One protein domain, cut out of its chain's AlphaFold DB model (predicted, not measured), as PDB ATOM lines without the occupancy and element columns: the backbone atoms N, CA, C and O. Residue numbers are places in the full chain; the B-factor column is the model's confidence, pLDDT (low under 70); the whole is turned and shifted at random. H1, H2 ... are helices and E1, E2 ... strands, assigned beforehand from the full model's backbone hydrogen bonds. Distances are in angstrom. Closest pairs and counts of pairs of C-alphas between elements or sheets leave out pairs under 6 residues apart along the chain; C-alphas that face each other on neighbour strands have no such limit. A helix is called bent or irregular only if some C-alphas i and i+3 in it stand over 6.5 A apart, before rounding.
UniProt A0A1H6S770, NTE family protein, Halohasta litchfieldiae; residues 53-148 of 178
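This is residues 53 to 148 of the 178 residues of the protein "NTE family protein" of Halohasta litchfieldiae (UniProt A0A1H6S770). One long helix, H2, makes the length of a rod-like model, and a narrow ribbon of two parallel strands, E1 and E2, runs alongside its residues 99 to 114, with the helix reaching past the ribbon at both ends. Two very short helices lie near H2: H1 by its residues 106 to 107, and H3 by its residues 88 to 92, toward its first end. The printed part has 96 residues with three named helices and two named strands, in the order H1, E1, H2, E2, H3; the sheet has the order E1, E2, all parallel, and the class is mixed, helices and strands. The whole is loose, with a radius of gyration of the C-alphas of 17.0 A and spans of 53 by 25 by 19 A.

Start at residues 56 to 60, H1, which only just touches H2, residues 87 to 118, with 3 pairs of C-alphas within 8 A; the closest are those of Val 56 and Glu 106, 6.0 A apart. Next look at E1, residues 69 to 74, and its parallel neighbour E2, residues 131 to 136, at 19 degrees between directions. There N 70 and O 131 are 2.8 A apart and N 133 and O 70 are 2.8 A apart, both within hydrogen-bond range. E1, H2 and E2 form a strand-helix-strand unit, two parallel neighbour strands with a helix between them in the chain, and its crossover is right-handed. E1 and H2 are near each other, with 7 pairs of C-alphas within 10 A. The closest C-alphas of H2 and E2 are those of Leu 107 and Ile 132, 7.8 A apart. Last comes H3, residues 143 to 147, which only just touches H2, with 3 pairs of C-alphas within 8 A; the closest are those of Asp 92 and Cys 143, 6.5 A apart. H1 is apart from E2 and H3, and E1 is apart from H3. In H1 and H2 every O i to N i+4 pair is within hydrogen-bond range; in H3 0 of 1 is, beside 2 of 2 O i to N i+3 pairs.

Find C-alpha 56 at (10.168, 106.233, 8.776), where H1 begins. E1 measures 15.5 A and E2 16.2 A from first to last C-alpha. H2 runs 45.9 A, from C-alpha 87 at (-18.096, 118.891, 4.348) to C-alpha 118 at (13.274, 86.000, 10.473). H1 measures 6.4 A. H3 measures 8.5 A and ends at C-alpha 147, (-7.124, 126.520, 15.402); it is neither bent nor irregular, but only just: C-alphas 144 and 147 are 6.2 A apart.

The two C-alphas farthest apart, those of Thr 86 and Asp 125, are 53.2 A apart. The printed part has no cut. The links E1 to H2 and H2 to E2 are long, with 12 residues each. Mean pLDDT of the printed part is 83.6, and residues 53 to 65 are under 70.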
ATOM      1  N   ASN A  53       4.604 110.985   6.419       62.34
ATOM      2  CA  ASN A  53       4.344 111.464   7.778       62.34
ATOM      3  C   ASN A  53       3.997 110.311   8.740       62.34
ATOM      4  O   ASN A  53       2.845 109.863   8.752       62.34
ATOM      5  N   PRO A  54       4.948 109.849   9.576       60.09
ATOM      6  CA  PRO A  54       6.354 110.259   9.675       60.09
ATOM      7  C   PRO A  54       7.237 109.624   8.576       60.09
ATOM      8  O   PRO A  54       6.871 108.568   8.064       60.09
ATOM      9  N   PRO A  55       8.392 110.225   8.227       66.38
ATOM     10  CA  PRO A  55       9.358 109.658   7.281       66.38
ATOM     11  C   PRO A  55      10.161 108.539   7.955       66.38
ATOM     12  O   PRO A  55      11.266 108.751   8.459       66.38
ATOM     13  N   VAL A  56       9.564 107.356   8.054       66.62
ATOM     14  CA  VAL A  56      10.168 106.233   8.776       66.62
ATOM     15  C   VAL A  56      11.397 105.719   8.030       66.62
ATOM     16  O   VAL A  56      12.418 105.469   8.669       66.62
ATOM     17  N   ASP A  57      11.341 105.639   6.701       67.75
ATOM     18  CA  ASP A  57      12.467 105.214   5.865       67.75
ATOM     19  C   ASP A  57      13.757 106.015   6.124       67.75
ATOM     20  O   ASP A  57      14.831 105.427   6.268       67.75
ATOM     21  N   ASP A  58      13.669 107.343   6.271       67.06
ATOM     22  CA  ASP A  58      14.841 108.193   6.539       67.06
ATOM     23  C   ASP A  58      15.450 107.926   7.933       67.06
ATOM     24  O   ASP A  58      16.658 108.064   8.124       67.06
ATOM     25  N   LEU A  59      14.639 107.500   8.913       61.75
ATOM     26  CA  LEU A  59      15.124 107.080  10.234       61.75
ATOM     27  C   LEU A  59      15.831 105.715  10.175       61.75
ATOM     28  O   LEU A  59      16.740 105.445  10.962       61.75
ATOM     29  N   MET A  60      15.423 104.858   9.238       65.12
ATOM     30  CA  MET A  60      15.962 103.509   9.059       65.12
ATOM     31  C   MET A  60      17.245 103.466   8.212       65.12
ATOM     32  O   MET A  60      17.954 102.456   8.253       65.12
ATOM     33  N   ASP A  61      17.571 104.542   7.487       65.75
ATOM     34  CA  ASP A  61      18.784 104.696   6.659       65.75
ATOM     35  C   ASP A  61      19.988 105.279   7.441       65.75
ATOM     36  O   ASP A  61      20.978 105.732   6.863       65.75
ATOM     37  N   LEU A  62      19.929 105.299   8.783       62.81
ATOM     38  CA  LEU A  62      21.025 105.802   9.617       62.81
ATOM     39  C   LEU A  62      22.252 104.858   9.576       62.81
ATOM     40  O   LEU A  62      22.127 103.671   9.889       62.81
ATOM     41  N   PRO A  63      23.460 105.369   9.256       54.94
ATOM     42  CA  PRO A  63      24.614 104.551   8.862       54.94
ATOM     43  C   PRO A  63      25.302 103.769   9.990       54.94
ATOM     44  O   PRO A  63      26.115 102.895   9.702       54.94
ATOM     45  N   GLU A  64      25.032 104.080  11.260       61.78
ATOM     46  CA  GLU A  64      25.815 103.533  12.380       61.78
ATOM     47  C   GLU A  64      25.074 102.460  13.186       61.78
ATOM     48  O   GLU A  64      25.717 101.538  13.689       61.78
ATOM     49  N   ARG A  65      23.738 102.535  13.296       63.84
ATOM     50  CA  ARG A  65      22.908 101.488  13.911       63.84
ATOM     51  C   ARG A  65      21.426 101.746  13.648       63.84
ATOM     52  O   ARG A  65      20.922 102.816  13.984       63.84
ATOM     53  N   LYS A  66      20.723 100.750  13.104       74.00
ATOM     54  CA  LYS A  66      19.257 100.781  13.019       74.00
ATOM     55  C   LYS A  66      18.654 100.704  14.426       74.00
ATOM     56  O   LYS A  66      19.206  99.989  15.268       74.00
ATOM     57  N   PRO A  67      17.557 101.425  14.706       80.88
ATOM     58  CA  PRO A  67      16.914 101.353  16.007       80.88
ATOM     59  C   PRO A  67      16.325  99.955  16.241       80.88
ATOM     60  O   PRO A  67      15.701  99.374  15.353       80.88
ATOM     61  N   GLU A  68      16.501  99.430  17.452       85.88
ATOM     62  CA  GLU A  68      15.855  98.181  17.893       85.88
ATOM     63  C   GLU A  68      14.349  98.376  18.092       85.88
ATOM     64  O   GLU A  68      13.577  97.437  17.937       85.88
ATOM     65  N   GLU A  69      13.920  99.610  18.369       89.75
ATOM     66  CA  GLU A  69      12.522  99.961  18.587       89.75
ATOM     67  C   GLU A  69      12.148 101.254  17.855       89.75
ATOM     68  O   GLU A  69      12.884 102.243  17.878       89.75
ATOM     69  N   LEU A  70      10.957 101.270  17.261       89.62
ATOM     70  CA  LEU A  70      10.318 102.437  16.669       89.62
ATOM     71  C   LEU A  70       9.045 102.765  17.448       89.62
ATOM     72  O   LEU A  70       8.086 101.994  17.439       89.62
ATOM     73  N   TRP A  71       9.008 103.931  18.094       91.94
ATOM     74  CA  TRP A  71       7.827 104.404  18.817       91.94
ATOM     75  C   TRP A  71       7.075 105.441  17.989       91.94
ATOM     76  O   TRP A  71       7.558 106.545  17.742       91.94
ATOM     77  N   VAL A  72       5.863 105.089  17.579       90.94
ATOM     78  CA  VAL A  72       4.991 105.924  16.758       90.94
ATOM     79  C   VAL A  72       3.952 106.590  17.647       90.94
ATOM     80  O   VAL A  72       3.035 105.936  18.144       90.94
ATOM     81  N   ILE A  73       4.070 107.906  17.817       90.19
ATOM     82  CA  ILE A  73       3.060 108.717  18.501       90.19
ATOM     83  C   ILE A  73       1.973 109.069  17.488       90.19
ATOM     84  O   ILE A  73       2.154 109.932  16.630       90.19
ATOM     85  N   GLN A  74       0.836 108.388  17.581       87.69
ATOM     86  CA  GLN A  74      -0.241 108.524  16.617       87.69
ATOM     87  C   GLN A  74      -1.333 109.470  17.137       87.69
ATOM     88  O   GLN A  74      -2.134 109.117  18.005       87.69
ATOM     89  N   ILE A  75      -1.368 110.680  16.571       83.44
ATOM     90  CA  ILE A  75      -2.350 111.719  16.919       83.44
ATOM     91  C   ILE A  75      -3.695 111.461  16.226       83.44
ATOM     92  O   ILE A  75      -4.743 111.528  16.865       83.44
ATOM     93  N   ASN A  76      -3.675 111.156  14.923       82.44
ATOM     94  CA  ASN A  76      -4.899 110.913  14.159       82.44
ATOM     95  C   ASN A  76      -5.452 109.515  14.459       82.44
ATOM     96  O   ASN A  76      -4.716 108.535  14.317       82.44
ATOM     97  N   PRO A  77      -6.738 109.379  14.820       81.81
ATOM     98  CA  PRO A  77      -7.316 108.072  15.101       81.81
ATOM     99  C   PRO A  77      -7.405 107.218  13.825       81.81
ATOM    100  O   PRO A  77      -7.717 107.714  12.737       81.81
ATOM    101  N   GLN A  78      -7.144 105.911  13.951       81.25
ATOM    102  CA  GLN A  78      -7.344 104.950  12.852       81.25
ATOM    103  C   GLN A  78      -8.834 104.804  12.529       81.25
ATOM    104  O   GLN A  78      -9.239 104.798  11.366       81.25
ATOM    105  N   GLU A  79      -9.661 104.749  13.566       83.38
ATOM    106  CA  GLU A  79     -11.099 104.522  13.469       83.38
ATOM    107  C   GLU A  79     -11.880 105.833  13.594       83.38
ATOM    108  O   GLU A  79     -11.395 106.831  14.128       83.38
ATOM    109  N   PHE A  80     -13.096 105.839  13.058       83.56
ATOM    110  CA  PHE A  80     -14.023 106.959  13.153       83.56
ATOM    111  C   PHE A  80     -15.355 106.403  13.629       83.56
ATOM    112  O   PHE A  80     -15.936 105.558  12.952       83.56
ATOM    113  N   ASP A  81     -15.819 106.886  14.777       81.75
ATOM    114  CA  ASP A  81     -17.152 106.571  15.274       81.75
ATOM    115  C   ASP A  81     -18.186 107.538  14.672       81.75
ATOM    116  O   ASP A  81     -17.979 108.757  14.645       81.75
ATOM    117  N   GLY A  82     -19.289 106.986  14.168       83.75
ATOM    118  CA  GLY A  82     -20.361 107.711  13.482       83.75
ATOM    119  C   GLY A  82     -20.169 107.904  11.970       83.75
ATOM    120  O   GLY A  82     -19.348 107.257  11.325       83.75
ATOM    121  N   GLU A  83     -20.943 108.828  11.390       86.50
ATOM    122  CA  GLU A  83     -20.917 109.155   9.956       86.50
ATOM    123  C   GLU A  83     -20.436 110.603   9.723       86.50
ATOM    124  O   GLU A  83     -20.977 111.536  10.328       86.50
ATOM    125  N   PRO A  84     -19.432 110.838   8.854       86.56
ATOM    126  CA  PRO A  84     -18.993 112.186   8.507       86.56
ATOM    127  C   PRO A  84     -20.008 112.840   7.556       86.56
ATOM    128  O   PRO A  84     -19.971 112.622   6.350       86.56
ATOM    129  N   THR A  85     -20.926 113.646   8.091       89.75
ATOM    130  CA  THR A  85     -22.049 114.210   7.314       89.75
ATOM    131  C   THR A  85     -21.828 115.639   6.819       89.75
ATOM    132  O   THR A  85     -22.462 116.058   5.851       89.75
ATOM    133  N   THR A  86     -20.931 116.407   7.444       89.62
ATOM    134  CA  THR A  86     -20.621 117.782   7.023       89.62
ATOM    135  C   THR A  86     -19.362 117.816   6.164       89.62
ATOM    136  O   THR A  86     -18.445 117.021   6.363       89.62
ATOM    137  N   SER A  87     -19.274 118.760   5.221       88.62
ATOM    138  CA  SER A  87     -18.096 118.891   4.348       88.62
ATOM    139  C   SER A  87     -16.792 119.067   5.131       88.62
ATOM    140  O   SER A  87     -15.774 118.514   4.730       88.62
ATOM    141  N   GLU A  88     -16.833 119.781   6.257       85.81
ATOM    142  CA  GLU A  88     -15.682 119.973   7.146       85.81
ATOM    143  C   GLU A  88     -15.241 118.658   7.795       85.81
ATOM    144  O   GLU A  88     -14.059 118.331   7.785       85.81
ATOM    145  N   VAL A  89     -16.185 117.863   8.310       86.56
ATOM    146  CA  VAL A  89     -15.883 116.568   8.940       86.56
ATOM    147  C   VAL A  89     -15.432 115.537   7.899       86.56
ATOM    148  O   VAL A  89     -14.552 114.726   8.180       86.56
ATOM    149  N   ILE A  90     -15.986 115.579   6.682       89.31
ATOM    150  CA  ILE A  90     -15.560 114.734   5.554       89.31
ATOM    151  C   ILE A  90     -14.127 115.072   5.134       89.31
ATOM    152  O   ILE A  90     -13.311 114.168   4.951       89.31
ATOM    153  N   ALA A  91     -13.819 116.359   4.971       86.75
ATOM    154  CA  ALA A  91     -12.488 116.826   4.601       86.75
ATOM    155  C   ALA A  91     -11.454 116.457   5.673       86.75
ATOM    156  O   ALA A  91     -10.407 115.891   5.355       86.75
ATOM    157  N   ASP A  92     -11.810 116.645   6.945       84.81
ATOM    158  CA  ASP A  92     -10.963 116.257   8.062       84.81
ATOM    159  C   ASP A  92     -10.704 114.747   8.094       84.81
ATOM    160  O   ASP A  92      -9.558 114.304   8.160       84.81
ATOM    161  N   ARG A  93     -11.757 113.934   7.927       88.50
ATOM    162  CA  ARG A  93     -11.611 112.476   7.877       88.50
ATOM    163  C   ARG A  93     -10.758 112.022   6.695       88.50
ATOM    164  O   ARG A  93      -9.968 111.092   6.825       88.50
ATOM    165  N   ARG A  94     -10.878 112.668   5.536       87.31
ATOM    166  CA  ARG A  94     -10.001 112.388   4.392       87.31
ATOM    167  C   ARG A  94      -8.534 112.653   4.744       87.31
ATOM    168  O   ARG A  94      -7.689 111.838   4.381       87.31
ATOM    169  N   ASN A  95      -8.238 113.745   5.447       83.25
ATOM    170  CA  ASN A  95      -6.873 114.079   5.862       83.25
ATOM    171  C   ASN A  95      -6.340 113.076   6.900       83.25
ATOM    172  O   ASN A  95      -5.222 112.586   6.748       83.25
ATOM    173  N   GLU A  96      -7.157 112.692   7.889       85.56
ATOM    174  CA  GLU A  96      -6.834 111.619   8.844       85.56
ATOM    175  C   GLU A  96      -6.489 110.303   8.115       85.56
ATOM    176  O   GLU A  96      -5.457 109.687   8.385       85.56
ATOM    177  N   LEU A  97      -7.326 109.887   7.154       87.06
ATOM    178  CA  LEU A  97      -7.127 108.663   6.371       87.06
ATOM    179  C   LEU A  97      -5.860 108.716   5.515       87.06
ATOM    180  O   LEU A  97      -5.130 107.730   5.467       87.06
ATOM    181  N   ALA A  98      -5.588 109.842   4.855       84.56
ATOM    182  CA  ALA A  98      -4.389 110.005   4.040       84.56
ATOM    183  C   ALA A  98      -3.110 109.854   4.878       84.56
ATOM    184  O   ALA A  98      -2.231 109.076   4.504       84.56
ATOM    185  N   GLY A  99      -3.056 110.508   6.044       80.44
ATOM    186  CA  GLY A  99      -1.941 110.357   6.980       80.44
ATOM    187  C   GLY A  99      -1.784 108.918   7.476       80.44
ATOM    188  O   GLY A  99      -0.687 108.368   7.444       80.44
ATOM    189  N   ASN A 100      -2.887 108.261   7.852       86.25
ATOM    190  CA  ASN A 100      -2.858 106.862   8.287       86.25
ATOM    191  C   ASN A 100      -2.392 105.906   7.178       86.25
ATOM    192  O   ASN A 100      -1.696 104.937   7.469       86.25
ATOM    193  N   ILE A 101      -2.765 106.146   5.915       87.50
ATOM    194  CA  ILE A 101      -2.296 105.341   4.778       87.50
ATOM    195  C   ILE A 101      -0.783 105.486   4.613       87.50
ATOM    196  O   ILE A 101      -0.111 104.462   4.515       87.50
ATOM    197  N   SER A 102      -0.262 106.719   4.620       83.62
ATOM    198  CA  SER A 102       1.181 106.980   4.512       83.62
ATOM    199  C   SER A 102       1.950 106.282   5.639       83.62
ATOM    200  O   SER A 102       2.802 105.444   5.361       83.62
ATOM    201  N   LEU A 103       1.557 106.497   6.900       85.81
ATOM    202  CA  LEU A 103       2.176 105.836   8.053       85.81
ATOM    203  C   LEU A 103       2.117 104.302   7.955       85.81
ATOM    204  O   LEU A 103       3.108 103.621   8.198       85.81
ATOM    205  N   ASN A 104       0.965 103.719   7.614       89.31
ATOM    206  CA  ASN A 104       0.835 102.260   7.564       89.31
ATOM    207  C   ASN A 104       1.648 101.625   6.421       89.31
ATOM    208  O   ASN A 104       2.029 100.460   6.537       89.31
ATOM    209  N   GLN A 105       1.896 102.346   5.321       87.75
ATOM    210  CA  GLN A 105       2.765 101.873   4.237       87.75
ATOM    211  C   GLN A 105       4.223 101.788   4.696       87.75
ATOM    212  O   GLN A 105       4.855 100.750   4.505       87.75
ATOM    213  N   GLU A 106       4.698 102.829   5.372       86.06
ATOM    214  CA  GLU A 106       6.031 102.891   5.974       86.06
ATOM    215  C   GLU A 106       6.242 101.781   7.020       86.06
ATOM    216  O   GLU A 106       7.211 101.024   6.973       86.06
ATOM    217  N   LEU A 107       5.289 101.596   7.941       90.38
ATOM    218  CA  LEU A 107       5.403 100.547   8.962       90.38
ATOM    219  C   LEU A 107       5.386  99.137   8.359       90.38
ATOM    220  O   LEU A 107       6.144  98.273   8.799       90.38
ATOM    221  N   ARG A 108       4.586  98.911   7.310       90.69
ATOM    222  CA  ARG A 108       4.565  97.631   6.589       90.69
ATOM    223  C   ARG A 108       5.912  97.315   5.945       90.69
ATOM    224  O   ARG A 108       6.272  96.141   5.839       90.69
ATOM    225  N   PHE A 109       6.646  98.328   5.490       88.38
ATOM    226  CA  PHE A 109       7.984  98.125   4.947       88.38
ATOM    227  C   PHE A 109       8.934  97.573   6.019       88.38
ATOM    228  O   PHE A 109       9.557  96.536   5.787       88.38
ATOM    229  N   ILE A 110       8.953  98.162   7.221       88.75
ATOM    230  CA  ILE A 110       9.727  97.625   8.356       88.75
ATOM    231  C   ILE A 110       9.290  96.202   8.705       88.75
ATOM    232  O   ILE A 110      10.135  95.322   8.853       88.75
ATOM    233  N   GLU A 111       7.984  95.948   8.810       91.75
ATOM    234  CA  GLU A 111       7.455  94.609   9.108       91.75
ATOM    235  C   GLU A 111       7.918  93.573   8.071       91.75
ATOM    236  O   GLU A 111       8.304  92.463   8.429       91.75
ATOM    237  N   THR A 112       7.957  93.954   6.792       90.44
ATOM    238  CA  THR A 112       8.447  93.094   5.705       90.44
ATOM    239  C   THR A 112       9.948  92.820   5.835       90.44
ATOM    240  O   THR A 112      10.387  91.687   5.638       90.44
ATOM    241  N   VAL A 113      10.749  93.832   6.190       88.12
ATOM    242  CA  VAL A 113      12.187  93.661   6.455       88.12
ATOM    243  C   VAL A 113      12.406  92.726   7.645       88.12
ATOM    244  O   VAL A 113      13.220  91.808   7.548       88.12
ATOM    245  N   ASN A 114      11.642  92.894   8.726       91.19
ATOM    246  CA  ASN A 114      11.675  92.001   9.884       91.19
ATOM    247  C   ASN A 114      11.358  90.551   9.485       91.19
ATOM    248  O   ASN A 114      12.108  89.645   9.843       91.19
ATOM    249  N   GLU A 115      10.310  90.326   8.686       92.69
ATOM    250  CA  GLU A 115       9.960  88.996   8.170       92.69
ATOM    251  C   GLU A 115      11.103  88.396   7.332       92.69
ATOM    252  O   GLU A 115      11.403  87.202   7.415       92.69
ATOM    253  N   TRP A 116      11.781  89.201   6.513       91.88
ATOM    254  CA  TRP A 116      12.908  88.730   5.706       91.88
ATOM    255  C   TRP A 116      14.122  88.337   6.546       91.88
ATOM    256  O   TRP A 116      14.798  87.370   6.191       91.88
ATOM    257  N   ILE A 117      14.375  89.030   7.656       88.94
ATOM    258  CA  ILE A 117      15.405  88.638   8.627       88.94
ATOM    259  C   ILE A 117      15.010  87.309   9.288       88.94
ATOM    260  O   ILE A 117      15.792  86.362   9.289       88.94
ATOM    261  N   GLU A 118      13.774  87.199   9.783       91.50
ATOM    262  CA  GLU A 118      13.274  86.000  10.473       91.50
ATOM    263  C   GLU A 118      13.254  84.754   9.575       91.50
ATOM    264  O   GLU A 118      13.552  83.647  10.019       91.50
ATOM    265  N   THR A 119      12.940  84.931   8.290       94.81
ATOM    266  CA  THR A 119      12.904  83.846   7.297       94.81
ATOM    267  C   THR A 119      14.266  83.551   6.660       94.81
ATOM    268  O   THR A 119      14.355  82.673   5.799       94.81
ATOM    269  N   GLY A 120      15.328  84.263   7.055       90.56
ATOM    270  CA  GLY A 120      16.687  84.077   6.539       90.56
ATOM    271  C   GLY A 120      16.894  84.555   5.096       90.56
ATOM    272  O   GLY A 120      17.880  84.183   4.463       90.56
ATOM    273  N   LYS A 121      15.976  85.367   4.555       91.12
ATOM    274  CA  LYS A 121      16.148  86.052   3.259       91.12
ATOM    275  C   LYS A 121      17.136  87.214   3.358       91.12
ATOM    276  O   LYS A 121      17.746  87.566   2.351       91.12
ATOM    277  N   LEU A 122      17.273  87.797   4.549       85.81
ATOM    278  CA  LEU A 122      18.298  88.777   4.890       85.81
ATOM    279  C   LEU A 122      19.217  88.236   6.001       85.81
ATOM    280  O   LEU A 122      18.729  87.564   6.912       85.81
ATOM    281  N   PRO A 123      20.528  88.525   5.941       82.88
ATOM    282  CA  PRO A 123      21.490  88.102   6.955       82.88
ATOM    283  C   PRO A 123      21.261  88.830   8.289       82.88
ATOM    284  O   PRO A 123      21.331  90.055   8.366       82.88
ATOM    285  N   ALA A 124      20.988  88.079   9.358       82.94
ATOM    286  CA  ALA A 124      20.682  88.634  10.682       82.94
ATOM    287  C   ALA A 124      21.886  89.296  11.387       82.94
ATOM    288  O   ALA A 124      21.716  89.970  12.398       82.94
ATOM    289  N   ASP A 125      23.102  89.096  10.879       82.12
ATOM    290  CA  ASP A 125      24.332  89.745  11.336       82.12
ATOM    291  C   ASP A 125      24.577  91.114  10.682       82.12
ATOM    292  O   ASP A 125      25.301  91.934  11.245       82.12
ATOM    293  N   GLU A 126      23.938  91.395   9.541       79.75
ATOM    294  CA  GLU A 126      24.007  92.701   8.864       79.75
ATOM    295  C   GLU A 126      22.731  93.537   9.059       79.75
ATOM    296  O   GLU A 126      22.760  94.764   8.937       79.75
ATOM    297  N   PHE A 127      21.599  92.893   9.367       80.50
ATOM    298  CA  PHE A 127      20.299  93.540   9.521       80.50
ATOM    299  C   PHE A 127      19.719  93.322  10.921       80.50
ATOM    300  O   PHE A 127      19.692  92.211  11.441       80.50
ATOM    301  N   THR A 128      19.189  94.393  11.510       83.81
ATOM    302  CA  THR A 128      18.541  94.377  12.827       83.81
ATOM    303  C   THR A 128      17.025  94.387  12.674       83.81
ATOM    304  O   THR A 128      16.494  95.131  11.848       83.81
ATOM    305  N   LYS A 129      16.335  93.574  13.481       88.19
ATOM    306  CA  LYS A 129      14.877  93.623  13.629       88.19
ATOM    307  C   LYS A 129      14.485  94.864  14.433       88.19
ATOM    308  O   LYS A 129      15.093  95.131  15.465       88.19
ATOM    309  N   THR A 130      13.446  95.564  13.994       89.62
ATOM    310  CA  THR A 130      12.906  96.734  14.702       89.62
ATOM    311  C   THR A 130      11.508  96.436  15.224       89.62
ATOM    312  O   THR A 130      10.595  96.166  14.443       89.62
ATOM    313  N   GLU A 131      11.315  96.494  16.537       92.19
ATOM    314  CA  GLU A 131       9.998  96.377  17.161       92.19
ATOM    315  C   GLU A 131       9.222  97.688  17.020       92.19
ATOM    316  O   GLU A 131       9.745  98.771  17.269       92.19
ATOM    317  N   ILE A 132       7.963  97.609  16.589       91.81
ATOM    318  CA  ILE A 132       7.131  98.791  16.349       91.81
ATOM    319  C   ILE A 132       6.120  98.920  17.483       91.81
ATOM    320  O   ILE A 132       5.252  98.066  17.655       91.81
ATOM    321  N   HIS A 133       6.177 100.037  18.202       92.81
ATOM    322  CA  HIS A 133       5.222 100.393  19.245       92.81
ATOM    323  C   HIS A 133       4.367 101.572  18.790       92.81
ATOM    324  O   HIS A 133       4.886 102.587  18.327       92.81
ATOM    325  N   ARG A 134       3.044 101.464  18.936       91.00
ATOM    326  CA  ARG A 134       2.106 102.543  18.598       91.00
ATOM    327  C   ARG A 134       1.504 103.113  19.876       91.00
ATOM    328  O   ARG A 134       0.806 102.405  20.591       91.00
ATOM    329  N   ILE A 135       1.732 104.398  20.123       92.06
ATOM    330  CA  ILE A 135       1.152 105.146  21.239       92.06
ATOM    331  C   ILE A 135       0.023 105.998  20.670       92.06
ATOM    332  O   ILE A 135       0.265 106.989  19.978       92.06
ATOM    333  N   GLN A 136      -1.215 105.584  20.911       89.81
ATOM    334  CA  GLN A 136      -2.397 106.301  20.443       89.81
ATOM    335  C   GLN A 136      -2.806 107.360  21.463       89.81
ATOM    336  O   GLN A 136      -2.549 107.210  22.646       89.81
ATOM    337  N   MET A 137      -3.456 108.438  21.026       86.44
ATOM    338  CA  MET A 137      -3.973 109.442  21.968       86.44
ATOM    339  C   MET A 137      -5.325 109.057  22.587       86.44
ATOM    340  O   MET A 137      -5.745 109.691  23.551       86.44
ATOM    341  N   GLY A 138      -6.032 108.067  22.023       79.69
ATOM    342  CA  GLY A 138      -7.322 107.545  22.509       79.69
ATOM    343  C   GLY A 138      -8.511 108.517  22.433       79.69
ATOM    344  O   GLY A 138      -9.663 108.093  22.393       79.69
ATOM    345  N   GLN A 139      -8.251 109.821  22.362       81.81
ATOM    346  CA  GLN A 139      -9.247 110.878  22.295       81.81
ATOM    347  C   GLN A 139      -9.268 111.520  20.911       81.81
ATOM    348  O   GLN A 139      -8.240 111.943  20.380       81.81
ATOM    349  N   ARG A 140     -10.474 111.663  20.356       81.81
ATOM    350  CA  ARG A 140     -10.699 112.429  19.136       81.81
ATOM    351  C   ARG A 140     -11.086 113.867  19.459       81.81
ATOM    352  O   ARG A 140     -11.969 114.113  20.280       81.81
ATOM    353  N   PHE A 141     -10.468 114.807  18.756       85.75
ATOM    354  CA  PHE A 141     -10.806 116.222  18.828       85.75
ATOM    355  C   PHE A 141     -11.550 116.656  17.566       85.75
ATOM    356  O   PHE A 141     -11.244 116.206  16.465       85.75
ATOM    357  N   HIS A 142     -12.543 117.532  17.721       85.69
ATOM    358  CA  HIS A 142     -13.282 118.079  16.584       85.69
ATOM    359  C   HIS A 142     -12.363 118.939  15.699       85.69
ATOM    360  O   HIS A 142     -11.431 119.566  16.207       85.69
ATOM    361  N   CYS A 143     -12.644 119.035  14.394       81.19
ATOM    362  CA  CYS A 143     -11.797 119.759  13.437       81.19
ATOM    363  C   CYS A 143     -11.533 121.224  13.836       81.19
ATOM    364  O   CYS A 143     -10.436 121.739  13.621       81.19
ATOM    365  N   SER A 144     -12.494 121.865  14.506       84.81
ATOM    366  CA  SER A 144     -12.386 123.236  15.027       84.81
ATOM    367  C   SER A 144     -11.258 123.429  16.046       84.81
ATOM    368  O   SER A 144     -10.730 124.531  16.171       84.81
ATOM    369  N   THR A 145     -10.849 122.374  16.753       87.56
ATOM    370  CA  THR A 145      -9.761 122.448  17.742       87.56
ATOM    371  C   THR A 145      -8.394 122.702  17.106       87.56
ATOM    372  O   THR A 145      -7.501 123.208  17.776       87.56
ATOM    373  N   LYS A 146      -8.225 122.455  15.796       83.69
ATOM    374  CA  LYS A 146      -6.958 122.690  15.074       83.69
ATOM    375  C   LYS A 146      -6.505 124.152  15.081       83.69
ATOM    376  O   LYS A 146      -5.331 124.436  14.856       83.69
ATOM    377  N   VAL A 147      -7.430 125.086  15.303       85.38
ATOM    378  CA  VAL A 147      -7.124 126.520  15.402       85.38
ATOM    379  C   VAL A 147      -7.179 127.048  16.836       85.38
ATOM    380  O   VAL A 147      -6.815 128.208  17.052       85.38
ATOM    381  N   ASP A 148      -7.576 126.212  17.801       89.00
ATOM    382  CA  ASP A 148      -7.606 126.556  19.219       89.00
ATOM    383  C   ASP A 148      -6.176 126.656  19.761       89.00
ATOM    384  O   ASP A 148      -5.372 125.728  19.686       89.00
TER     385      ASP A 148